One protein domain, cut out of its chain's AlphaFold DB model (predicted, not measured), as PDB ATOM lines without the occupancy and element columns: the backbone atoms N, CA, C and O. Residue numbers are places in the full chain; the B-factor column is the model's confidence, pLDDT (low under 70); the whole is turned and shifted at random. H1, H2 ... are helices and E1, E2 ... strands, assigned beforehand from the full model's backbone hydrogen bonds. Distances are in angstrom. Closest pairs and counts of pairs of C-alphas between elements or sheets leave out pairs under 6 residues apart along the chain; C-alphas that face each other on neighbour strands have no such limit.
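AT A GLANCE: This is residues 13 to 184 of the 184 residues of an uncharacterized protein of Tulasnella calospora MUT 4182 (UniProt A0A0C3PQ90). A twisted sheet of four strands, E1, E6, E5 and E4, has H5 over one face, while H4, H6 and H7 gather round H2 on the side away from H5. The hairpin E2 and E3 reaches out from this body as a long arm. The 172 printed residues hold seven named helices and six named strands, E1 H1 H2 H3 E2 E3 H4 E4 H5 E5 E6 H6 H7. The larger sheet, E1 E6 E5 E4, is mixed and the class is mixed, helices and strands. The whole is compact, with a radius of gyration of the C-alphas of 17.5 A, yet elongated, spanning 63 by 40 by 27 A.

IN THESE COORDINATES: E1, residues 13 to 21, begins at C-alpha 13 (-23.347, 12.340, -14.460) and is 24.5 A long. H1 is residues 23 to 26, H2 residues 28 to 41, 20.0 A, and H3 residues 43 to 46. E2 is residues 48 to 53, and E3 residues 61 to 69, which bends by 92 degrees at residue 64. H4 is residues 76 to 85, E4 residues 87 to 91 and H5 residues 95 to 104. E5, residues 116 to 125, is 27.1 A and E6, residues 130 to 140, 32.1 A. H6 is residues 146 to 161, 22.6 A; H7, residues 171 to 183, 18.7 A, ends at C-alpha 183 (-38.727, 31.243, -32.916).

HOW THE PARTS SIT: E1 and E6 are antiparallel, with N 15 and O 137 at 3.0 A. The hairpin E5 and E6 has N 118 and O 136 at 2.8 A. E4 is parallel to E5, with N 90 and O 119 at 2.9 A; E4, H5 and E5 form a strand-helix-strand unit, two parallel neighbour strands with a helix between, its crossover right-handed. H5 runs along the strands, at a height over the sheet of 9.2 A; H1 is on the opposite face. H2, the hub, touches H7 at a shallow tilt of 22 degrees, the same way, C-alphas 37 and 178 being closest at 5.0 A. H2 touches H4 about perpendicular at 73 degrees, C-alphas 36 and 83 at 5.5 A, and H6 at a steep tilt of 50 degrees, C-alphas 34 and 160 at 6.0 A. H2 and H3 only just touch, only at the corner, with 3 pairs of C-alphas within 8 A. In the hairpin E2 and E3, N 50 and O 67 are 2.9 A apart. In H2, H4, H5, H6 and H7 every O i to N i+4 pair is within hydrogen-bond range; H1 and H3 are too short for one.

THE WHOLE: The C-alphas of Gly 56 and Glu 127, the two farthest apart, are 63.7 A apart. The printed part has no cut, and the link H5 to E5 is long, with 11 residues. Its mean pLDDT is 87.2; residues 55, 59, 105 to 112, 124 to 126 and 163 to 166 are under 70.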
ATOM      1  N   ARG A  13     -24.491  12.281 -13.565       78.81
ATOM      2  CA  ARG A  13     -23.347  12.340 -14.460       78.81
ATOM      3  C   ARG A  13     -22.899  13.798 -14.527       78.81
ATOM      4  O   ARG A  13     -23.693  14.649 -14.922       78.81
ATOM      5  N   CYS A  14     -21.644  14.079 -14.185       82.12
ATOM      6  CA  CYS A  14     -20.985  15.330 -14.568       82.12
ATOM      7  C   CYS A  14     -19.944  15.024 -15.644       82.12
ATOM      8  O   CYS A  14     -19.090  14.156 -15.459       82.12
ATOM      9  N   LEU A  15     -20.014  15.740 -16.764       89.62
ATOM     10  CA  LEU A  15     -18.865  15.911 -17.646       89.62
ATOM     11  C   LEU A  15     -18.053  17.092 -17.124       89.62
ATOM     12  O   LEU A  15     -18.594  18.190 -17.062       89.62
ATOM     13  N   TYR A  16     -16.784  16.871 -16.796       91.44
ATOM     14  CA  TYR A  16     -15.863  17.904 -16.327       91.44
ATOM     15  C   TYR A  16     -14.771  18.170 -17.364       91.44
ATOM     16  O   TYR A  16     -14.153  17.230 -17.866       91.44
ATOM     17  N   LEU A  17     -14.515  19.444 -17.663       93.75
ATOM     18  CA  LEU A  17     -13.509  19.881 -18.628       93.75
ATOM     19  C   LEU A  17     -12.726  21.076 -18.090       93.75
ATOM     20  O   LEU A  17     -13.307  22.121 -17.815       93.75
ATOM     21  N   GLY A  18     -11.404  20.935 -17.991       93.25
ATOM     22  CA  GLY A  18     -10.489  22.043 -17.718       93.25
ATOM     23  C   GLY A  18      -9.916  22.616 -19.013       93.25
ATOM     24  O   GLY A  18      -9.501  21.858 -19.890       93.25
ATOM     25  N   PHE A  19      -9.877  23.941 -19.151       94.31
ATOM     26  CA  PHE A  19      -9.310  24.608 -20.327       94.31
ATOM     27  C   PHE A  19      -8.830  26.029 -20.014       94.31
ATOM     28  O   PHE A  19      -9.139  26.607 -18.973       94.31
ATOM     29  N   ARG A  20      -8.062  26.609 -20.942       93.88
ATOM     30  CA  ARG A  20      -7.638  28.016 -20.915       93.88
ATOM     31  C   ARG A  20      -8.335  28.781 -22.027       93.88
ATOM     32  O   ARG A  20      -8.385  28.297 -23.157       93.88
ATOM     33  N   ALA A  21      -8.857  29.962 -21.713       92.81
ATOM     34  CA  ALA A  21      -9.530  30.803 -22.695       92.81
ATOM     35  C   ALA A  21      -9.445  32.300 -22.346       92.81
ATOM     36  O   ALA A  21      -9.278  32.657 -21.175       92.81
ATOM     37  N   PRO A  22      -9.613  33.193 -23.343       92.19
ATOM     38  CA  PRO A  22      -9.840  34.608 -23.086       92.19
ATOM     39  C   PRO A  22     -11.098  34.860 -22.256       92.19
ATOM     40  O   PRO A  22     -12.132  34.225 -22.489       92.19
ATOM     41  N   ARG A  23     -11.054  35.823 -21.326       91.62
ATOM     42  CA  ARG A  23     -12.200  36.100 -20.444       91.62
ATOM     43  C   ARG A  23     -13.385  36.644 -21.211       91.62
ATOM     44  O   ARG A  23     -14.519  36.275 -20.917       91.62
ATOM     45  N   HIS A  24     -13.138  37.454 -22.235       90.94
ATOM     46  CA  HIS A  24     -14.224  37.988 -23.050       90.94
ATOM     47  C   HIS A  24     -15.024  36.892 -23.776       90.94
ATOM     48  O   HIS A  24     -16.202  37.109 -24.033       90.94
ATOM     49  N   LEU A  25     -14.437  35.721 -24.075       92.25
ATOM     50  CA  LEU A  25     -15.165  34.611 -24.708       92.25
ATOM     51  C   LEU A  25     -16.088  33.877 -23.730       92.25
ATOM     52  O   LEU A  25     -17.137  33.391 -24.149       92.25
ATOM     53  N   PHE A  26     -15.727  33.854 -22.446       94.50
ATOM     54  CA  PHE A  26     -16.470  33.196 -21.366       94.50
ATOM     55  C   PHE A  26     -17.174  34.188 -20.431       94.50
ATOM     56  O   PHE A  26     -17.565  33.839 -19.318       94.50
ATOM     57  N   ALA A  27     -17.397  35.423 -20.895       94.31
ATOM     58  CA  ALA A  27     -18.236  36.386 -20.197       94.31
ATOM     59  C   ALA A  27     -19.615  35.772 -19.896       94.31
ATOM     60  O   ALA A  27     -20.193  35.085 -20.743       94.31
ATOM     61  N   GLN A  28     -20.160  36.045 -18.707       96.56
ATOM     62  CA  GLN A  28     -21.378  35.383 -18.217       96.56
ATOM     63  C   GLN A  28     -22.544  35.457 -19.211       96.56
ATOM     64  O   GLN A  28     -23.208  34.452 -19.454       96.56
ATOM     65  N   SER A  29     -22.758  36.615 -19.842       96.62
ATOM     66  CA  SER A  29     -23.812  36.808 -20.845       96.62
ATOM     67  C   SER A  29     -23.666  35.879 -22.053       96.62
ATOM     68  O   SER A  29     -24.658  35.332 -22.526       96.62
ATOM     69  N   ARG A  30     -22.437  35.620 -22.514       96.62
ATOM     70  CA  ARG A  30     -22.164  34.694 -23.626       96.62
ATOM     71  C   ARG A  30     -22.426  33.249 -23.243       96.62
ATOM     72  O   ARG A  30     -23.002  32.504 -24.033       96.62
ATOM     73  N   VAL A  31     -22.001  32.864 -22.041       97.81
ATOM     74  CA  VAL A  31     -22.213  31.517 -21.498       97.81
ATOM     75  C   VAL A  31     -23.708  31.255 -21.351       97.81
ATOM     76  O   VAL A  31     -24.193  30.238 -21.836       97.81
ATOM     77  N   ILE A  32     -24.451  32.209 -20.783       98.25
ATOM     78  CA  ILE A  32     -25.910  32.129 -20.651       98.25
ATOM     79  C   ILE A  32     -26.575  32.053 -22.028       98.25
ATOM     80  O   ILE A  32     -27.364  31.144 -22.253       98.25
ATOM     81  N   ALA A  33     -26.251  32.946 -22.969       97.50
ATOM     82  CA  ALA A  33     -26.852  32.933 -24.307       97.50
ATOM     83  C   ALA A  33     -26.565  31.622 -25.062       97.50
ATOM     84  O   ALA A  33     -27.453  31.060 -25.701       97.50
ATOM     85  N   THR A  34     -25.346  31.092 -24.933       97.81
ATOM     86  CA  THR A  34     -24.980  29.774 -25.471       97.81
ATOM     87  C   THR A  34     -25.806  28.668 -24.819       97.81
ATOM     88  O   THR A  34     -26.336  27.802 -25.510       97.81
ATOM     89  N   TRP A  35     -25.961  28.713 -23.495       97.88
ATOM     90  CA  TRP A  35     -26.750  27.728 -22.766       97.88
ATOM     91  C   TRP A  35     -28.234  27.779 -23.139       97.88
ATOM     92  O   TRP A  35     -28.847  26.730 -23.289       97.88
ATOM     93  N   VAL A  36     -28.800  28.963 -23.408       98.06
ATOM     94  CA  VAL A  36     -30.161  29.091 -23.959       98.06
ATOM     95  C   VAL A  36     -30.297  28.315 -25.267       98.06
ATOM     96  O   VAL A  36     -31.231  27.533 -25.412       98.06
ATOM     97  N   VAL A  37     -29.359  28.492 -26.206       97.31
ATOM     98  CA  VAL A  37     -29.371  27.764 -27.488       97.31
ATOM     99  C   VAL A  37     -29.344  26.254 -27.254       97.31
ATOM    100  O   VAL A  37     -30.135  25.533 -27.857       97.31
ATOM    101  N   ILE A  38     -28.477  25.785 -26.356       97.50
ATOM    102  CA  ILE A  38     -28.385  24.369 -25.995       97.50
ATOM    103  C   ILE A  38     -29.706  23.854 -25.404       97.50
ATOM    104  O   ILE A  38     -30.214  22.834 -25.858       97.50
ATOM    105  N   LEU A  39     -30.302  24.558 -24.439       96.81
ATOM    106  CA  LEU A  39     -31.550  24.130 -23.799       96.81
ATOM    107  C   LEU A  39     -32.743  24.111 -24.765       96.81
ATOM    108  O   LEU A  39     -33.609  23.248 -24.639       96.81
ATOM    109  N   LEU A  40     -32.789  25.034 -25.730       96.56
ATOM    110  CA  LEU A  40     -33.823  25.057 -26.771       96.56
ATOM    111  C   LEU A  40     -33.658  23.898 -27.765       96.56
ATOM    112  O   LEU A  40     -34.648  23.297 -28.175       96.56
ATOM    113  N   ARG A  41     -32.416  23.545 -28.120       96.31
ATOM    114  CA  ARG A  41     -32.113  22.408 -29.008       96.31
ATOM    115  C   ARG A  41     -32.274  21.053 -28.330       96.31
ATOM    116  O   ARG A  41     -32.585  20.070 -28.998       96.31
ATOM    117  N   HIS A  42     -32.101  21.009 -27.010       95.69
ATOM    118  CA  HIS A  42     -32.159  19.792 -26.204       95.69
ATOM    119  C   HIS A  42     -33.192  19.927 -25.072       95.69
ATOM    120  O   HIS A  42     -32.811  20.008 -23.899       95.69
ATOM    121  N   PRO A  43     -34.508  19.899 -25.377       94.31
ATOM    122  CA  PRO A  43     -35.574  20.167 -24.406       94.31
ATOM    123  C   PRO A  43     -35.537  19.315 -23.133       94.31
ATOM    124  O   PRO A  43     -35.965  19.767 -22.073       94.31
ATOM    125  N   LEU A  44     -35.004  18.089 -23.205       93.12
ATOM    126  CA  LEU A  44     -34.863  17.211 -22.040       93.12
ATOM    127  C   LEU A  44     -33.949  17.796 -20.952       93.12
ATOM    128  O   LEU A  44     -34.178  17.527 -19.775       93.12
ATOM    129  N   LEU A  45     -32.968  18.632 -21.310       93.88
ATOM    130  CA  LEU A  45     -32.097  19.310 -20.341       93.88
ATOM    131  C   LEU A  45     -32.849  20.371 -19.523       93.88
ATOM    132  O   LEU A  45     -32.481  20.637 -18.379       93.88
ATOM    133  N   ALA A  46     -33.899  20.960 -20.099       93.69
ATOM    134  CA  ALA A  46     -34.761  21.958 -19.466       93.69
ATOM    135  C   ALA A  46     -36.103  21.377 -18.980       93.69
ATOM    136  O   ALA A  46     -36.960  22.111 -18.486       93.69
ATOM    137  N   ALA A  47     -36.317  20.071 -19.137       92.81
ATOM    138  CA  ALA A  47     -37.520  19.410 -18.663       92.81
ATOM    139  C   ALA A  47     -37.488  19.219 -17.136       92.81
ATOM    140  O   ALA A  47     -36.474  19.415 -16.465       92.81
ATOM    141  N   ARG A  48     -38.628  18.795 -16.594       89.31
ATOM    142  CA  ARG A  48     -38.788  18.304 -15.221       89.31
ATOM    143  C   ARG A  48     -39.369  16.897 -15.231       89.31
ATOM    144  O   ARG A  48     -40.044  16.519 -16.196       89.31
ATOM    145  N   VAL A  49     -39.146  16.142 -14.160       86.19
ATOM    146  CA  VAL A  49     -39.845  14.866 -13.956       86.19
ATOM    147  C   VAL A  49     -41.213  15.157 -13.355       86.19
ATOM    148  O   VAL A  49     -41.319  15.893 -12.381       86.19
ATOM    149  N   ILE A  50     -42.263  14.597 -13.947       85.44
ATOM    150  CA  ILE A  50     -43.591  14.532 -13.343       85.44
ATOM    151  C   ILE A  50     -43.814  13.092 -12.913       85.44
ATOM    152  O   ILE A  50     -43.816  12.195 -13.756       85.44
ATOM    153  N   ALA A  51     -44.017  12.896 -11.616       82.00
ATOM    154  CA  ALA A  51     -44.379  11.622 -11.026       82.00
ATOM    155  C   ALA A  51     -45.724  11.790 -10.305       82.00
ATOM    156  O   ALA A  51     -45.930  12.782  -9.605       82.00
ATOM    157  N   SER A  52     -46.672  10.882 -10.548       80.06
ATOM    158  CA  SER A  52     -47.984  10.946  -9.893       80.06
ATOM    159  C   SER A  52     -47.924  10.203  -8.558       80.06
ATOM    160  O   SER A  52     -47.291   9.142  -8.511       80.06
ATOM    161  N   PRO A  53     -48.582  10.703  -7.497       79.88
ATOM    162  CA  PRO A  53     -48.724   9.952  -6.258       79.88
ATOM    163  C   PRO A  53     -49.413   8.611  -6.518       79.88
ATOM    164  O   PRO A  53     -50.320   8.536  -7.352       79.88
ATOM    165  N   SER A  54     -48.996   7.561  -5.815       78.00
ATOM    166  CA  SER A  54     -49.608   6.236  -5.932       78.00
ATOM    167  C   SER A  54     -49.958   5.666  -4.570       78.00
ATOM    168  O   SER A  54     -49.069   5.274  -3.814       78.00
ATOM    169  N   ASP A  55     -51.260   5.546  -4.311       69.94
ATOM    170  CA  ASP A  55     -51.784   4.808  -3.166       69.94
ATOM    171  C   ASP A  55     -51.540   3.308  -3.402       69.94
ATOM    172  O   ASP A  55     -52.282   2.639  -4.124       69.94
ATOM    173  N   GLY A  56     -50.452   2.781  -2.837       71.00
ATOM    174  CA  GLY A  56     -50.081   1.363  -2.934       71.00
ATOM    175  C   GLY A  56     -48.678   1.092  -3.476       71.00
ATOM    176  O   GLY A  56     -48.222  -0.051  -3.426       71.00
ATOM    177  N   SER A  57     -47.966   2.119  -3.945       73.19
ATOM    178  CA  SER A  57     -46.523   2.023  -4.169       73.19
ATOM    179  C   SER A  57     -45.801   2.149  -2.825       73.19
ATOM    180  O   SER A  57     -46.098   3.080  -2.081       73.19
ATOM    181  N   PRO A  58     -44.812   1.295  -2.505       71.00
ATOM    182  CA  PRO A  58     -43.993   1.464  -1.301       71.00
ATOM    183  C   PRO A  58     -43.175   2.770  -1.299       71.00
ATOM    184  O   PRO A  58     -42.548   3.092  -0.299       71.00
ATOM    185  N   PHE A  59     -43.182   3.510  -2.414       67.69
ATOM    186  CA  PHE A  59     -42.450   4.758  -2.609       67.69
ATOM    187  C   PHE A  59     -43.371   5.954  -2.914       67.69
ATOM    188  O   PHE A  59     -42.913   6.928  -3.512       67.69
ATOM    189  N   ASP A  60     -44.673   5.851  -2.611       72.69
ATOM    190  CA  ASP A  60     -45.699   6.887  -2.845       72.69
ATOM    191  C   ASP A  60     -45.734   7.447  -4.282       72.69
ATOM    192  O   ASP A  60     -46.259   8.526  -4.539       72.69
ATOM    193  N   THR A  61     -45.184   6.704  -5.248       76.31
ATOM    194  CA  THR A  61     -44.958   7.159  -6.624       76.31
ATOM    195  C   THR A  61     -45.389   6.098  -7.629       76.31
ATOM    196  O   THR A  61     -44.967   4.940  -7.534       76.31
ATOM    197  N   ASP A  62     -46.191   6.495  -8.621       81.25
ATOM    198  CA  ASP A  62     -46.551   5.658  -9.768       81.25
ATOM    199  C   ASP A  62     -45.450   5.718 -10.835       81.25
ATOM    200  O   ASP A  62     -45.415   6.617 -11.679       81.25
ATOM    201  N   TYR A  63     -44.556   4.728 -10.819       76.12
ATOM    202  CA  TYR A  63     -43.465   4.617 -11.790       76.12
ATOM    203  C   TYR A  63     -43.933   4.397 -13.229       76.12
ATOM    204  O   TYR A  63     -43.197   4.736 -14.154       76.12
ATOM    205  N   PHE A  64     -45.133   3.852 -13.440       80.75
ATOM    206  CA  PHE A  64     -45.664   3.634 -14.784       80.75
ATOM    207  C   PHE A  64     -46.208   4.925 -15.406       80.75
ATOM    208  O   PHE A  64     -46.318   5.011 -16.628       80.75
ATOM    209  N   ALA A  65     -46.494   5.940 -14.585       82.62
ATOM    210  CA  ALA A  65     -46.966   7.254 -15.020       82.62
ATOM    211  C   ALA A  65     -45.869   8.336 -15.044       82.62
ATOM    212  O   ALA A  65     -46.163   9.496 -15.357       82.62
ATOM    213  N   VAL A  66     -44.616   7.991 -14.718       85.12
ATOM    214  CA  VAL A  66     -43.496   8.942 -14.745       85.12
ATOM    215  C   VAL A  66     -43.247   9.423 -16.170       85.12
ATOM    216  O   VAL A  66     -43.103   8.635 -17.105       85.12
ATOM    217  N   ARG A  67     -43.155  10.743 -16.336       87.94
ATOM    218  CA  ARG A  67     -42.906  11.375 -17.636       87.94
ATOM    219  C   ARG A  67     -42.058  12.629 -17.513       87.94
ATOM    220  O   ARG A  67     -42.069  13.308 -16.487       87.94
ATOM    221  N   PHE A  68     -41.381  12.977 -18.600       91.25
ATOM    222  CA  PHE A  68     -40.745  14.281 -18.742       91.25
ATOM    223  C   PHE A  68     -41.769  15.315 -19.197       91.25
ATOM    224  O   PHE A  68     -42.548  15.074 -20.117       91.25
ATOM    225  N   SER A  69     -41.756  16.480 -18.556       91.62
ATOM    226  CA  SER A  69     -42.541  17.636 -18.972       91.62
ATOM    227  C   SER A  69     -41.592  18.774 -19.294       91.62
ATOM    228  O   SER A  69     -40.876  19.249 -18.417       91.62
ATOM    229  N   TYR A  70     -41.624  19.238 -20.537       93.50
ATOM    230  CA  TYR A  70     -40.956  20.462 -20.959       93.50
ATOM    231  C   TYR A  70     -42.004  21.538 -21.237       93.50
ATOM    232  O   TYR A  70     -43.090  21.247 -21.737       93.50
ATOM    233  N   THR A  71     -41.695  22.779 -20.883       93.25
ATOM    234  CA  THR A  71     -42.531  23.936 -21.202       93.25
ATOM    235  C   THR A  71     -41.666  24.911 -21.973       93.25
ATOM    236  O   THR A  71     -40.693  25.429 -21.432       93.25
ATOM    237  N   VAL A  72     -42.015  25.124 -23.242       94.44
ATOM    238  CA  VAL A  72     -41.328  26.096 -24.094       94.44
ATOM    239  C   VAL A  72     -41.446  27.477 -23.433       94.44
ATOM    240  O   VAL A  72     -42.556  27.849 -23.038       94.44
ATOM    241  N   PRO A  73     -40.349  28.243 -23.295       96.56
ATOM    242  CA  PRO A  73     -40.407  29.600 -22.766       96.56
ATOM    243  C   PRO A  73     -41.376  30.473 -23.571       96.56
ATOM    244  O   PRO A  73     -41.371  30.446 -24.800       96.56
ATOM    245  N   SER A  74     -42.174  31.300 -22.901       96.44
ATOM    246  CA  SER A  74     -43.139  32.208 -23.542       96.44
ATOM    247  C   SER A  74     -42.484  33.403 -24.239       96.44
ATOM    248  O   SER A  74     -43.121  34.096 -25.031       96.44
ATOM    249  N   SER A  75     -41.208  33.669 -23.944       96.44
ATOM    250  CA  SER A  75     -40.429  34.738 -24.564       96.44
ATOM    251  C   SER A  75     -38.923  34.440 -24.523       96.44
ATOM    252  O   SER A  75     -38.466  33.695 -23.650       96.44
ATOM    253  N   PRO A  76     -38.109  35.096 -25.374       94.94
ATOM    254  CA  PRO A  76     -36.647  35.014 -25.305       94.94
ATOM    255  C   PRO A  76     -36.088  35.433 -23.941       94.94
ATOM    256  O   PRO A  76     -35.120  34.862 -23.448       94.94
ATOM    257  N   ARG A  77     -36.721  36.427 -23.303       95.50
ATOM    258  CA  ARG A  77     -36.342  36.885 -21.963       95.50
ATOM    259  C   ARG A  77     -36.554  35.789 -20.925       95.50
ATOM    260  O   ARG A  77     -35.695  35.601 -20.069       95.50
ATOM    261  N   GLU A  78     -37.673  35.075 -21.007       96.31
ATOM    262  CA  GLU A  78     -37.927  33.933 -20.134       96.31
ATOM    263  C   GLU A  78     -36.917  32.809 -20.393       96.31
ATOM    264  O   GLU A  78     -36.380  32.257 -19.439       96.31
ATOM    265  N   ALA A  79     -36.580  32.525 -21.657       96.50
ATOM    266  CA  ALA A  79     -35.568  31.523 -21.995       96.50
ATOM    267  C   ALA A  79     -34.209  31.847 -21.345       96.50
ATOM    268  O   ALA A  79     -33.590  30.978 -20.734       96.50
ATOM    269  N   ILE A  80     -33.784  33.116 -21.402       96.50
ATOM    270  CA  ILE A  80     -32.576  33.602 -20.719       96.50
ATOM    271  C   ILE A  80     -32.694  33.419 -19.204       96.50
ATOM    272  O   ILE A  80     -31.769  32.898 -18.593       96.50
ATOM    273  N   GLN A  81     -33.821  33.798 -18.591       95.88
ATOM    274  CA  GLN A  81     -34.029  33.648 -17.145       95.88
ATOM    275  C   GLN A  81     -33.975  32.183 -16.695       95.88
ATOM    276  O   GLN A  81     -33.316  31.873 -15.702       95.88
ATOM    277  N   GLN A  82     -34.632  31.285 -17.431       94.06
ATOM    278  CA  GLN A  82     -34.600  29.850 -17.162       94.06
ATOM    279  C   GLN A  82     -33.175  29.302 -17.301       94.06
ATOM    280  O   GLN A  82     -32.700  28.613 -16.401       94.06
ATOM    281  N   ALA A  83     -32.458  29.664 -18.370       96.19
ATOM    282  CA  ALA A  83     -31.072  29.253 -18.568       96.19
ATOM    283  C   ALA A  83     -30.152  29.783 -17.462       96.19
ATOM    284  O   ALA A  83     -29.392  29.007 -16.897       96.19
ATOM    285  N   SER A  84     -30.247  31.066 -17.095       96.19
ATOM    286  CA  SER A  84     -29.465  31.654 -15.999       96.19
ATOM    287  C   SER A  84     -29.693  30.940 -14.672       96.19
ATOM    288  O   SER A  84     -28.754  30.772 -13.905       96.19
ATOM    289  N   ALA A  85     -30.918  30.480 -14.403       94.06
ATOM    290  CA  ALA A  85     -31.213  29.726 -13.191       94.06
ATOM    291  C   ALA A  85     -30.515  28.350 -13.161       94.06
ATOM    292  O   ALA A  85     -30.326  27.798 -12.077       94.06
ATOM    293  N   LEU A  86     -30.141  27.807 -14.322       93.88
ATOM    294  CA  LEU A  86     -29.439  26.531 -14.493       93.88
ATOM    295  C   LEU A  86     -27.924  26.701 -14.699       93.88
ATOM    296  O   LEU A  86     -27.253  25.715 -15.002       93.88
ATOM    297  N   VAL A  87     -27.390  27.919 -14.561       95.50
ATOM    298  CA  VAL A  87     -25.953  28.198 -14.667       95.50
ATOM    299  C   VAL A  87     -25.420  28.686 -13.323       95.50
ATOM    300  O   VAL A  87     -25.975  29.599 -12.715       95.50
ATOM    301  N   GLU A  88     -24.303  28.119 -12.884       94.00
ATOM    302  CA  GLU A  88     -23.563  28.557 -11.706       94.00
ATOM    303  C   GLU A  88     -22.189  29.086 -12.116       94.00
ATOM    304  O   GLU A  88     -21.390  28.377 -12.727       94.00
ATOM    305  N   PHE A  89     -21.897  30.332 -11.750       95.25
ATOM    306  CA  PHE A  89     -20.572  30.923 -11.918       95.25
ATOM    307  C   PHE A  89     -19.834  30.907 -10.587       95.25
ATOM    308  O   PHE A  89     -20.350  31.394  -9.581       95.25
ATOM    309  N   GLN A  90     -18.623  30.365 -10.589       93.94
ATOM    310  CA  GLN A  90     -17.802  30.206  -9.395       93.94
ATOM    311  C   GLN A  90     -16.393  30.757  -9.640       93.94
ATOM    312  O   GLN A  90     -15.959  30.927 -10.782       93.94
ATOM    313  N   LYS A  91     -15.673  31.057  -8.558       92.50
ATOM    314  CA  LYS A  91     -14.277  31.500  -8.601       92.50
ATOM    315  C   LYS A  91     -13.474  30.786  -7.535       92.50
ATOM    316  O   LYS A  91     -13.972  30.627  -6.426       92.50
ATOM    317  N   ASP A  92     -12.266  30.371  -7.899       89.31
ATOM    318  CA  ASP A  92     -11.280  29.775  -6.995       89.31
ATOM    319  C   ASP A  92     -11.795  28.536  -6.231       89.31
ATOM    320  O   ASP A  92     -11.335  28.225  -5.135       89.31
ATOM    321  N   VAL A  93     -12.749  27.803  -6.824       89.50
ATOM    322  CA  VAL A  93     -13.291  26.549  -6.279       89.50
ATOM    323  C   VAL A  93     -12.544  25.366  -6.889       89.50
ATOM    324  O   VAL A  93     -12.380  25.280  -8.109       89.50
ATOM    325  N   SER A  94     -12.095  24.435  -6.046       86.69
ATOM    326  CA  SER A  94     -11.392  23.236  -6.513       86.69
ATOM    327  C   SER A  94     -12.340  22.234  -7.182       86.69
ATOM    328  O   SER A  94     -13.530  22.170  -6.880       86.69
ATOM    329  N   GLN A  95     -11.793  21.401  -8.069       84.81
ATOM    330  CA  GLN A  95     -12.534  20.298  -8.685       84.81
ATOM    331  C   GLN A  95     -13.166  19.372  -7.632       84.81
ATOM    332  O   GLN A  95     -14.330  19.001  -7.763       84.81
ATOM    333  N   ASP A  96     -12.410  19.021  -6.591       86.31
ATOM    334  CA  ASP A  96     -12.873  18.108  -5.544       86.31
ATOM    335  C   ASP A  96     -14.031  18.713  -4.750       86.31
ATOM    336  O   ASP A  96     -14.982  18.008  -4.431       86.31
ATOM    337  N   GLU A  97     -14.015  20.024  -4.506       85.88
ATOM    338  CA  GLU A  97     -15.125  20.718  -3.848       85.88
ATOM    339  C   GLU A  97     -16.384  20.763  -4.729       85.88
ATOM    340  O   GLU A  97     -17.499  20.583  -4.233       85.88
ATOM    341  N   ILE A  98     -16.228  20.957  -6.044       82.06
ATOM    342  CA  ILE A  98     -17.350  20.878  -6.995       82.06
ATOM    343  C   ILE A  98     -17.950  19.472  -6.961       82.06
ATOM    344  O   ILE A  98     -19.168  19.320  -6.852       82.06
ATOM    345  N   PHE A  99     -17.112  18.437  -7.025       82.50
ATOM    346  CA  PHE A  99     -17.589  17.063  -6.983       82.50
ATOM    347  C   PHE A  99     -18.229  16.714  -5.646       82.50
ATOM    348  O   PHE A  99     -19.331  16.173  -5.643       82.50
ATOM    349  N   ASP A 100     -17.621  17.080  -4.526       82.44
ATOM    350  CA  ASP A 100     -18.203  16.837  -3.211       82.44
ATOM    351  C   ASP A 100     -19.589  17.489  -3.092       82.44
ATOM    352  O   ASP A 100     -20.570  16.831  -2.742       82.44
ATOM    353  N   ARG A 101     -19.736  18.741  -3.536       78.25
ATOM    354  CA  ARG A 101     -21.024  19.448  -3.510       78.25
ATOM    355  C   ARG A 101     -22.107  18.778  -4.362       78.25
ATOM    356  O   ARG A 101     -23.268  18.768  -3.957       78.25
ATOM    357  N   TYR A 102     -21.757  18.238  -5.527       72.38
ATOM    358  CA  TYR A 102     -22.731  17.684  -6.477       72.38
ATOM    359  C   TYR A 102     -23.014  16.191  -6.288       72.38
ATOM    360  O   TYR A 102     -24.138  15.745  -6.538       72.38
ATOM    361  N   PHE A 103     -22.025  15.420  -5.840       74.38
ATOM    362  CA  PHE A 103     -22.173  13.989  -5.582       74.38
ATOM    363  C   PHE A 103     -22.603  13.702  -4.141       74.38
ATOM    364  O   PHE A 103     -23.455  12.834  -3.945       74.38
ATOM    365  N   ASN A 104     -22.081  14.454  -3.165       73.94
ATOM    366  CA  ASN A 104     -22.292  14.203  -1.734       73.94
ATOM    367  C   ASN A 104     -23.144  15.282  -1.041       73.94
ATOM    368  O   ASN A 104     -23.749  15.017  -0.003       73.94
ATOM    369  N   GLY A 105     -23.211  16.496  -1.594       65.62
ATOM    370  CA  GLY A 105     -23.975  17.606  -1.026       65.62
ATOM    371  C   GLY A 105     -25.497  17.476  -1.177       65.62
ATOM    372  O   GLY A 105     -26.027  16.650  -1.926       65.62
ATOM    373  N   LYS A 106     -26.236  18.348  -0.470       61.47
ATOM    374  CA  LYS A 106     -27.692  18.488  -0.636       61.47
ATOM    375  C   LYS A 106     -27.964  18.914  -2.077       61.47
ATOM    376  O   LYS A 106     -27.662  20.047  -2.446       61.47
ATOM    377  N   ARG A 107     -28.504  17.999  -2.886       58.97
ATOM    378  CA  ARG A 107     -28.654  18.213  -4.328       58.97
ATOM    379  C   ARG A 107     -29.370  19.536  -4.625       58.97
ATOM    380  O   ARG A 107     -30.515  19.695  -4.200       58.97
ATOM    381  N   PRO A 108     -28.761  20.442  -5.413       51.88
ATOM    382  CA  PRO A 108     -29.475  21.597  -5.957       51.88
ATOM    383  C   PRO A 108     -30.558  21.177  -6.968       51.88
ATOM    384  O   PRO A 108     -31.462  21.949  -7.287       51.88
ATOM    385  N   GLN A 109     -30.458  19.949  -7.485       55.50
ATOM    386  CA  GLN A 109     -31.310  19.372  -8.519       55.50
ATOM    387  C   GLN A 109     -32.368  18.454  -7.891       55.50
ATOM    388  O   GLN A 109     -32.158  17.252  -7.735       55.50
ATOM    389  N   GLY A 110     -33.493  19.045  -7.483       56.22
ATOM    390  CA  GLY A 110     -34.738  18.305  -7.252       56.22
ATOM    391  C   GLY A 110     -35.420  17.922  -8.573       56.22
ATOM    392  O   GLY A 110     -34.888  18.178  -9.653       56.22
ATOM    393  N   GLU A 111     -36.637  17.376  -8.495       59.50
ATOM    394  CA  GLU A 111     -37.493  16.984  -9.639       59.50
ATOM    395  C   GLU A 111     -37.669  18.078 -10.714       59.50
ATOM    396  O   GLU A 111     -38.016  17.792 -11.861       59.50
ATOM    397  N   SER A 112     -37.399  19.334 -10.351       64.31
ATOM    398  CA  SER A 112     -37.551  20.538 -11.162       64.31
ATOM    399  C   SER A 112     -36.342  20.916 -12.029       64.31
ATOM    400  O   SER A 112     -36.474  21.839 -12.832       64.31
ATOM    401  N   ARG A 113     -35.174  20.267 -11.884       79.06
ATOM    402  CA  ARG A 113     -33.947  20.624 -12.627       79.06
ATOM    403  C   ARG A 113     -33.197  19.391 -13.129       79.06
ATOM    404  O   ARG A 113     -32.511  18.728 -12.358       79.06
ATOM    405  N   LEU A 114     -33.282  19.121 -14.432       88.69
ATOM    406  CA  LEU A 114     -32.619  17.973 -15.072       88.69
ATOM    407  C   LEU A 114     -31.230  18.281 -15.639       88.69
ATOM    408  O   LEU A 114     -30.550  17.377 -16.120       88.69
ATOM    409  N   SER A 115     -30.779  19.532 -15.575       91.62
ATOM    410  CA  SER A 115     -29.409  19.889 -15.927       91.62
ATOM    411  C   SER A 115     -28.882  21.056 -15.092       91.62
ATOM    412  O   SER A 115     -29.649  21.795 -14.472       91.62
ATOM    413  N   CYS A 116     -27.560  21.203 -15.037       91.50
ATOM    414  CA  CYS A 116     -26.879  22.401 -14.550       91.50
ATOM    415  C   CYS A 116     -25.554  22.560 -15.301       91.50
ATOM    416  O   CYS A 116     -24.887  21.564 -15.596       91.50
ATOM    417  N   LEU A 117     -25.184  23.805 -15.587       95.12
ATOM    418  CA  LEU A 117     -23.890  24.191 -16.125       95.12
ATOM    419  C   LEU A 117     -23.117  24.960 -15.053       95.12
ATOM    420  O   LEU A 117     -23.568  26.003 -14.595       95.12
ATOM    421  N   ILE A 118     -21.938  24.488 -14.685       94.38
ATOM    422  CA  ILE A 118     -21.069  25.163 -13.721       94.38
ATOM    423  C   ILE A 118     -19.839  25.638 -14.473       94.38
ATOM    424  O   ILE A 118     -19.186  24.837 -15.141       94.38
ATOM    425  N   LEU A 119     -19.521  26.922 -14.354       96.12
ATOM    426  CA  LEU A 119     -18.286  27.497 -14.866       96.12
ATOM    427  C   LEU A 119     -17.500  28.111 -13.710       96.12
ATOM    428  O   LEU A 119     -17.951  29.081 -13.095       96.12
ATOM    429  N   THR A 120     -16.309  27.582 -13.461       95.31
ATOM    430  CA  THR A 120     -15.404  28.079 -12.423       95.31
ATOM    431  C   THR A 120     -14.176  28.707 -13.060       95.31
ATOM    432  O   THR A 120     -13.532  28.080 -13.893       95.31
ATOM    433  N   GLU A 121     -13.831  29.929 -12.662       94.25
ATOM    434  CA  GLU A 121     -12.550  30.574 -12.984       94.25
ATOM    435  C   GLU A 121     -11.563  30.277 -11.838       94.25
ATOM    436  O   GLU A 121     -11.805  30.707 -10.713       94.25
ATOM    437  N   THR A 122     -10.497  29.503 -12.075       82.75
ATOM    438  CA  THR A 122      -9.604  28.984 -11.004       82.75
ATOM    439  C   THR A 122      -8.258  29.689 -10.905       82.75
ATOM    440  O   THR A 122      -7.582  29.610  -9.884       82.75
ATOM    441  N   SER A 123      -7.811  30.320 -11.987       76.50
ATOM    442  CA  SER A 123      -6.565  31.075 -12.010       76.50
ATOM    443  C   SER A 123      -6.687  32.193 -13.018       76.50
ATOM    444  O   SER A 123      -7.011  31.991 -14.192       76.50
ATOM    445  N   SER A 124      -6.443  33.400 -12.530       67.38
ATOM    446  CA  SER A 124      -6.684  34.624 -13.261       67.38
ATOM    447  C   SER A 124      -5.389  35.433 -13.272       67.38
ATOM    448  O   SER A 124      -5.009  36.039 -12.272       67.38
ATOM    449  N   ASN A 125      -4.702  35.471 -14.417       68.94
ATOM    450  CA  ASN A 125      -3.685  36.496 -14.642       68.94
ATOM    451  C   ASN A 125      -4.424  37.757 -15.099       68.94
ATOM    452  O   ASN A 125      -5.011  37.748 -16.175       68.94
ATOM    453  N   LEU A 126      -4.495  38.800 -14.273       67.94
ATOM    454  CA  LEU A 126      -5.255  40.014 -14.608       67.94
ATOM    455  C   LEU A 126      -4.596  40.841 -15.725       67.94
ATOM    456  O   LEU A 126      -5.274  41.626 -16.376       67.94
ATOM    457  N   GLU A 127      -3.301  40.640 -15.979       70.00
ATOM    458  CA  GLU A 127      -2.546  41.387 -16.992       70.00
ATOM    459  C   GLU A 127      -2.733  40.835 -18.407       70.00
ATOM    460  O   GLU A 127      -2.492  41.529 -19.394       70.00
ATOM    461  N   ARG A 128      -3.166  39.577 -18.530       77.25
ATOM    462  CA  ARG A 128      -3.499  38.952 -19.812       77.25
ATOM    463  C   ARG A 128      -4.977  38.642 -19.817       77.25
ATOM    464  O   ARG A 128      -5.500  38.116 -18.844       77.25
ATOM    465  N   ASP A 129      -5.657  38.902 -20.924       87.44
ATOM    466  CA  ASP A 129      -7.034  38.452 -21.118       87.44
ATOM    467  C   ASP A 129      -7.068  36.931 -21.358       87.44
ATOM    468  O   ASP A 129      -7.291  36.450 -22.464       87.44
ATOM    469  N   GLN A 130      -6.714  36.176 -20.320       91.25
ATOM    470  CA  GLN A 130      -6.619  34.726 -20.252       91.25
ATOM    471  C   GLN A 130      -6.914  34.290 -18.820       91.25
ATOM    472  O   GLN A 130      -6.371  34.859 -17.868       91.25
ATOM    473  N   ALA A 131      -7.727  33.252 -18.680       92.38
ATOM    474  CA  ALA A 131      -7.954  32.582 -17.411       92.38
ATOM    475  C   ALA A 131      -8.048  31.065 -17.607       92.38
ATOM    476  O   ALA A 131      -8.310  30.573 -18.711       92.38
ATOM    477  N   GLU A 132      -7.799  30.340 -16.524       93.75
ATOM    478  CA  GLU A 132      -8.103  28.917 -16.426       93.75
ATOM    479  C   GLU A 132      -9.543  28.740 -15.968       93.75
ATOM    480  O   GLU A 132      -9.976  29.350 -14.987       93.75
ATOM    481  N   TYR A 133     -10.264  27.899 -16.699       94.75
ATOM    482  CA  TYR A 133     -11.644  27.564 -16.426       94.75
ATOM    483  C   TYR A 133     -11.799  26.070 -16.203       94.75
ATOM    484  O   TYR A 133     -11.130  25.255 -16.847       94.75
ATOM    485  N   SER A 134     -12.767  25.721 -15.368       94.19
ATOM    486  CA  SER A 134     -13.394  24.411 -15.389       94.19
ATOM    487  C   SER A 134     -14.878  24.534 -15.711       94.19
ATOM    488  O   SER A 134     -15.582  25.400 -15.192       94.19
ATOM    489  N   LEU A 135     -15.345  23.679 -16.615       94.44
ATOM    490  CA  LEU A 135     -16.741  23.561 -17.014       94.44
ATOM    491  C   LEU A 135     -17.251  22.193 -16.578       94.44
ATOM    492  O   LEU A 135     -16.686  21.174 -16.977       94.44
ATOM    493  N   CYS A 136     -18.319  22.169 -15.786       93.12
ATOM    494  CA  CYS A 136     -19.028  20.943 -15.440       93.12
ATOM    495  C   CYS A 136     -20.465  21.005 -15.962       93.12
ATOM    496  O   CYS A 136     -21.205  21.945 -15.677       93.12
ATOM    497  N   MET A 137     -20.854  20.000 -16.743       92.88
ATOM    498  CA  MET A 137     -22.231  19.792 -17.194       92.88
ATOM    499  C   MET A 137     -22.828  18.624 -16.417       92.88
ATOM    500  O   MET A 137     -22.448  17.473 -16.641       92.88
ATOM    501  N   CYS A 138     -23.756  18.921 -15.511       88.62
ATOM    502  CA  CYS A 138     -24.411  17.945 -14.644       88.62
ATOM    503  C   CYS A 138     -25.774  17.551 -15.205       88.62
ATOM    504  O   CYS A 138     -26.610  18.424 -15.421       88.62
ATOM    505  N   THR A 139     -26.035  16.253 -15.355       88.62
ATOM    506  CA  THR A 139     -27.354  15.699 -15.714       88.62
ATOM    507  C   THR A 139     -27.623  14.397 -14.952       88.62
ATOM    508  O   THR A 139     -26.681  13.679 -14.606       88.62
ATOM    509  N   PRO A 140     -28.885  14.030 -14.682       85.75
ATOM    510  CA  PRO A 140     -29.219  12.680 -14.251       85.75
ATOM    511  C   PRO A 140     -28.815  11.646 -15.309       85.75
ATOM    512  O   PRO A 140     -28.977  11.873 -16.507       85.75
ATOM    513  N   HIS A 141     -28.353  10.472 -14.882       81.50
ATOM    514  CA  HIS A 141     -27.841   9.432 -15.784       81.50
ATOM    515  C   HIS A 141     -28.857   8.952 -16.837       81.50
ATOM    516  O   HIS A 141     -28.465   8.425 -17.872       81.50
ATOM    517  N   PHE A 142     -30.161   9.105 -16.600       83.31
ATOM    518  CA  PHE A 142     -31.194   8.705 -17.560       83.31
ATOM    519  C   PHE A 142     -31.416   9.720 -18.696       83.31
ATOM    520  O   PHE A 142     -32.148   9.409 -19.630       83.31
ATOM    521  N   ILE A 143     -30.821  10.917 -18.630       86.69
ATOM    522  CA  ILE A 143     -30.939  11.942 -19.681       86.69
ATOM    523  C   ILE A 143     -29.979  11.682 -20.846       86.69
ATOM    524  O   ILE A 143     -30.242  12.113 -21.965       86.69
ATOM    525  N   GLY A 144     -28.884  10.956 -20.612       85.12
ATOM    526  CA  GLY A 144     -27.904  10.677 -21.653       85.12
ATOM    527  C   GLY A 144     -26.760   9.769 -21.214       85.12
ATOM    528  O   GLY A 144     -26.599   9.430 -20.035       85.12
ATOM    529  N   ASP A 145     -25.944   9.388 -22.192       87.62
ATOM    530  CA  ASP A 145     -24.747   8.577 -22.014       87.62
ATOM    531  C   ASP A 145     -23.462   9.434 -22.026       87.62
ATOM    532  O   ASP A 145     -23.487  10.663 -21.904       87.62
ATOM    533  N   SER A 146     -22.292   8.789 -22.057       84.75
ATOM    534  CA  SER A 146     -21.011   9.509 -22.082       84.75
ATOM    535  C   SER A 146     -20.769  10.191 -23.424       84.75
ATOM    536  O   SER A 146     -20.141  11.247 -23.463       84.75
ATOM    537  N   VAL A 147     -21.295   9.618 -24.506       89.75
ATOM    538  CA  VAL A 147     -21.159  10.135 -25.867       89.75
ATOM    539  C   VAL A 147     -22.019  11.381 -26.034       89.75
ATOM    540  O   VAL A 147     -21.517  12.398 -26.509       89.75
ATOM    541  N   SER A 148     -23.271  11.356 -25.567       90.88
ATOM    542  CA  SER A 148     -24.165  12.514 -25.625       90.88
ATOM    543  C   SER A 148     -23.628  13.685 -24.801       90.88
ATOM    544  O   SER A 148     -23.704  14.829 -25.239       90.88
ATOM    545  N   GLY A 149     -23.017  13.417 -23.639       90.50
ATOM    546  CA  GLY A 149     -22.340  14.450 -22.849       90.50
ATOM    547  C   GLY A 149     -21.184  15.106 -23.611       90.50
ATOM    548  O   GLY A 149     -21.078  16.331 -23.652       90.50
ATOM    549  N   GLN A 150     -20.342  14.307 -24.271       91.31
ATOM    550  CA  GLN A 150     -19.231  14.827 -25.069       91.31
ATOM    551  C   GLN A 150     -19.715  15.623 -26.293       91.31
ATOM    552  O   GLN A 150     -19.164  16.683 -26.593       91.31
ATOM    553  N   GLN A 151     -20.760  15.152 -26.976       94.12
ATOM    554  CA  GLN A 151     -21.392  15.869 -28.089       94.12
ATOM    555  C   GLN A 151     -21.964  17.217 -27.638       94.12
ATOM    556  O   GLN A 151     -21.696  18.228 -28.283       94.12
ATOM    557  N   LEU A 152     -22.664  17.244 -26.500       95.31
ATOM    558  CA  LEU A 152     -23.216  18.461 -25.905       95.31
ATOM    559  C   LEU A 152     -22.124  19.494 -25.600       95.31
ATOM    560  O   LEU A 152     -22.264  20.674 -25.917       95.31
ATOM    561  N   SER A 153     -21.003  19.045 -25.032       95.25
ATOM    562  CA  SER A 153     -19.838  19.899 -24.798       95.25
ATOM    563  C   SER A 153     -19.256  20.450 -26.099       95.25
ATOM    564  O   SER A 153     -19.008  21.649 -26.209       95.25
ATOM    565  N   ASN A 154     -19.041  19.597 -27.101       94.81
ATOM    566  CA  ASN A 154     -18.502  20.035 -28.388       94.81
ATOM    567  C   ASN A 154     -19.415  21.063 -29.065       94.81
ATOM    568  O   ASN A 154     -18.925  22.039 -29.634       94.81
ATOM    569  N   GLU A 155     -20.731  20.871 -28.974       95.62
ATOM    570  CA  GLU A 155     -21.711  21.835 -29.462       95.62
ATOM    571  C   GLU A 155     -21.605  23.161 -28.699       95.62
ATOM    572  O   GLU A 155     -21.503  24.217 -29.325       95.62
ATOM    573  N   PHE A 156     -21.533  23.120 -27.366       96.50
ATOM    574  CA  PHE A 156     -21.342  24.311 -26.537       96.50
ATOM    575  C   PHE A 156     -20.093  25.103 -26.957       96.50
ATOM    576  O   PHE A 156     -20.185  26.304 -27.224       96.50
ATOM    577  N   PHE A 157     -18.938  24.439 -27.086       94.94
ATOM    578  CA  PHE A 157     -17.694  25.092 -27.503       94.94
ATOM    579  C   PHE A 157     -17.765  25.627 -28.937       94.94
ATOM    580  O   PHE A 157     -17.272  26.720 -29.214       94.94
ATOM    581  N   THR A 158     -18.421  24.900 -29.838       93.25
ATOM    582  CA  THR A 158     -18.630  25.333 -31.226       93.25
ATOM    583  C   THR A 158     -19.477  26.604 -31.286       93.25
ATOM    584  O   THR A 158     -19.125  27.555 -31.995       93.25
ATOM    585  N   ILE A 159     -20.562  26.658 -30.505       94.12
ATOM    586  CA  ILE A 159     -21.455  27.817 -30.443       94.12
ATOM    587  C   ILE A 159     -20.727  29.025 -29.854       94.12
ATOM    588  O   ILE A 159     -20.745  30.087 -30.484       94.12
ATOM    589  N   ILE A 160     -20.086  28.870 -28.688       93.88
ATOM    590  CA  ILE A 160     -19.476  29.989 -27.953       93.88
ATOM    591  C   ILE A 160     -18.229  30.546 -28.651       93.88
ATOM    592  O   ILE A 160     -17.983  31.753 -28.583       93.88
ATOM    593  N   ALA A 161     -17.469  29.698 -29.356       89.25
ATOM    594  CA  ALA A 161     -16.313  30.114 -30.148       89.25
ATOM    595  C   ALA A 161     -16.711  30.738 -31.498       89.25
ATOM    596  O   ALA A 161     -15.941  31.510 -32.067       89.25
ATOM    597  N   GLY A 162     -17.909  30.435 -32.015       83.06
ATOM    598  CA  GLY A 162     -18.369  30.924 -33.319       83.06
ATOM    599  C   GLY A 162     -17.742  30.200 -34.516       83.06
ATOM    600  O   GLY A 162     -17.645  30.779 -35.597       83.06
ATOM    601  N   ALA A 163     -17.320  28.943 -34.339       64.38
ATOM    602  CA  ALA A 163     -16.525  28.211 -35.330       64.38
ATOM    603  C   ALA A 163     -17.247  27.969 -36.674       64.38
ATOM    604  O   ALA A 163     -16.590  27.839 -37.702       64.38
ATOM    605  N   GLU A 164     -18.583  27.973 -36.706       61.53
ATOM    606  CA  GLU A 164     -19.362  27.736 -37.935       61.53
ATOM    607  C   GLU A 164     -19.297  28.891 -38.953       61.53
ATOM    608  O   GLU A 164     -19.537  28.677 -40.137       61.53
ATOM    609  N   SER A 165     -18.989  30.120 -38.514       60.56
ATOM    610  CA  SER A 165     -19.079  31.338 -39.342       60.56
ATOM    611  C   SER A 165     -17.729  31.938 -39.755       60.56
ATOM    612  O   SER A 165     -17.699  32.973 -40.424       60.56
ATOM    613  N   GLY A 166     -16.604  31.356 -39.324       65.38
ATOM    614  CA  GLY A 166     -15.254  31.898 -39.567       65.38
ATOM    615  C   GLY A 166     -14.964  33.253 -38.893       65.38
ATOM    616  O   GLY A 166     -13.862  33.775 -39.018       65.38
ATOM    617  N   HIS A 167     -15.937  33.807 -38.166       71.19
ATOM    618  CA  HIS A 167     -15.860  35.055 -37.408       71.19
ATOM    619  C   HIS A 167     -16.169  34.763 -35.942       71.19
ATOM    620  O   HIS A 167     -17.098  34.008 -35.640       71.19
ATOM    621  N   VAL A 168     -15.416  35.388 -35.036       80.62
ATOM    622  CA  VAL A 168     -15.681  35.313 -33.595       80.62
ATOM    623  C   VAL A 168     -17.037  35.960 -33.325       80.62
ATOM    624  O   VAL A 168     -17.200  37.164 -33.521       80.62
ATOM    625  N   ARG A 169     -18.015  35.164 -32.877       88.00
ATOM    626  CA  ARG A 169     -19.348  35.670 -32.518       88.00
ATOM    627  C   ARG A 169     -19.223  36.668 -31.375       88.00
ATOM    628  O   ARG A 169     -18.594  36.359 -30.362       88.00
ATOM    629  N   THR A 170     -19.855  37.825 -31.490       91.75
ATOM    630  CA  THR A 170     -20.056  38.772 -30.387       91.75
ATOM    631  C   THR A 170     -21.130  38.256 -29.423       91.75
ATOM    632  O   THR A 170     -21.800  37.258 -29.686       91.75
ATOM    633  N   THR A 171     -21.301  38.912 -28.273       92.81
ATOM    634  CA  THR A 171     -22.405  38.580 -27.353       92.81
ATOM    635  C   THR A 171     -23.765  38.796 -28.021       92.81
ATOM    636  O   THR A 171     -24.637  37.942 -27.898       92.81
ATOM    637  N   ALA A 172     -23.911  39.875 -28.795       93.31
ATOM    638  CA  ALA A 172     -25.137  40.169 -29.531       93.31
ATOM    639  C   ALA A 172     -25.462  39.083 -30.571       93.31
ATOM    640  O   ALA A 172     -26.624  38.713 -30.718       93.31
ATOM    641  N   ASP A 173     -24.451  38.508 -31.234       93.56
ATOM    642  CA  ASP A 173     -24.659  37.401 -32.179       93.56
ATOM    643  C   ASP A 173     -25.199  36.146 -31.480       93.56
ATOM    644  O   ASP A 173     -26.063  35.455 -32.021       93.56
ATOM    645  N   LEU A 174     -24.713  35.847 -30.268       94.81
ATOM    646  CA  LEU A 174     -25.192  34.716 -29.467       94.81
ATOM    647  C   LEU A 174     -26.614  34.951 -28.947       94.81
ATOM    648  O   LEU A 174     -27.440  34.042 -28.998       94.81
ATOM    649  N   GLU A 175     -26.928  36.164 -28.493       94.56
ATOM    650  CA  GLU A 175     -28.284  36.545 -28.082       94.56
ATOM    651  C   GLU A 175     -29.262  36.502 -29.262       94.56
ATOM    652  O   GLU A 175     -30.376  35.991 -29.137       94.56
ATOM    653  N   GLN A 176     -28.835  36.959 -30.443       94.62
ATOM    654  CA  GLN A 176     -29.625  36.856 -31.664       94.62
ATOM    655  C   GLN A 176     -29.809  35.395 -32.093       94.62
ATOM    656  O   GLN A 176     -30.892  35.026 -32.550       94.62
ATOM    657  N   LEU A 177     -28.783  34.551 -31.949       94.38
ATOM    658  CA  LEU A 177     -28.901  33.119 -32.211       94.38
ATOM    659  C   LEU A 177     -29.913  32.473 -31.259       94.38
ATOM    660  O   LEU A 177     -30.794  31.759 -31.728       94.38
ATOM    661  N   ALA A 178     -29.839  32.768 -29.961       94.56
ATOM    662  CA  ALA A 178     -30.812  32.306 -28.972       94.56
ATOM    663  C   ALA A 178     -32.239  32.749 -29.327       94.56
ATOM    664  O   ALA A 178     -33.166  31.943 -29.294       94.56
ATOM    665  N   HIS A 179     -32.408  34.006 -29.747       95.50
ATOM    666  CA  HIS A 179     -33.695  34.526 -30.200       95.50
ATOM    667  C   HIS A 179     -34.237  33.763 -31.414       95.50
ATOM    668  O   HIS A 179     -35.395  33.358 -31.414       95.50
ATOM    669  N   LYS A 180     -33.400  33.528 -32.431       94.75
ATOM    670  CA  LYS A 180     -33.787  32.768 -33.628       94.75
ATOM    671  C   LYS A 180     -34.173  31.329 -33.294       94.75
ATOM    672  O   LYS A 180     -35.136  30.826 -33.849       94.75
ATOM    673  N   GLN A 181     -33.433  30.679 -32.394       94.75
ATOM    674  CA  GLN A 181     -33.731  29.311 -31.960       94.75
ATOM    675  C   GLN A 181     -35.052  29.229 -31.194       94.75
ATOM    676  O   GLN A 181     -35.757  28.243 -31.324       94.75
ATOM    677  N   TRP A 182     -35.416  30.266 -30.435       94.75
ATOM    678  CA  TRP A 182     -36.710  30.318 -29.750       94.75
ATOM    679  C   TRP A 182     -37.899  30.463 -30.720       94.75
ATOM    680  O   TRP A 182     -39.003  30.044 -30.394       94.75
ATOM    681  N   GLN A 183     -37.684  31.056 -31.898       93.88
ATOM    682  CA  GLN A 183     -38.727  31.243 -32.916       93.88
ATOM    683  C   GLN A 183     -38.918  30.040 -33.851       93.88
ATOM    684  O   GLN A 183     -39.898  30.033 -34.598       93.88
ATOM    685  N   ALA A 184     -37.964  29.106 -33.876       86.62
ATOM    686  CA  ALA A 184     -37.938  27.964 -34.791       86.62
ATOM    687  C   ALA A 184     -38.855  26.830 -34.311       86.62
ATOM    688  O   ALA A 184     -39.507  26.221 -35.188       86.62
TER     689      ALA A 184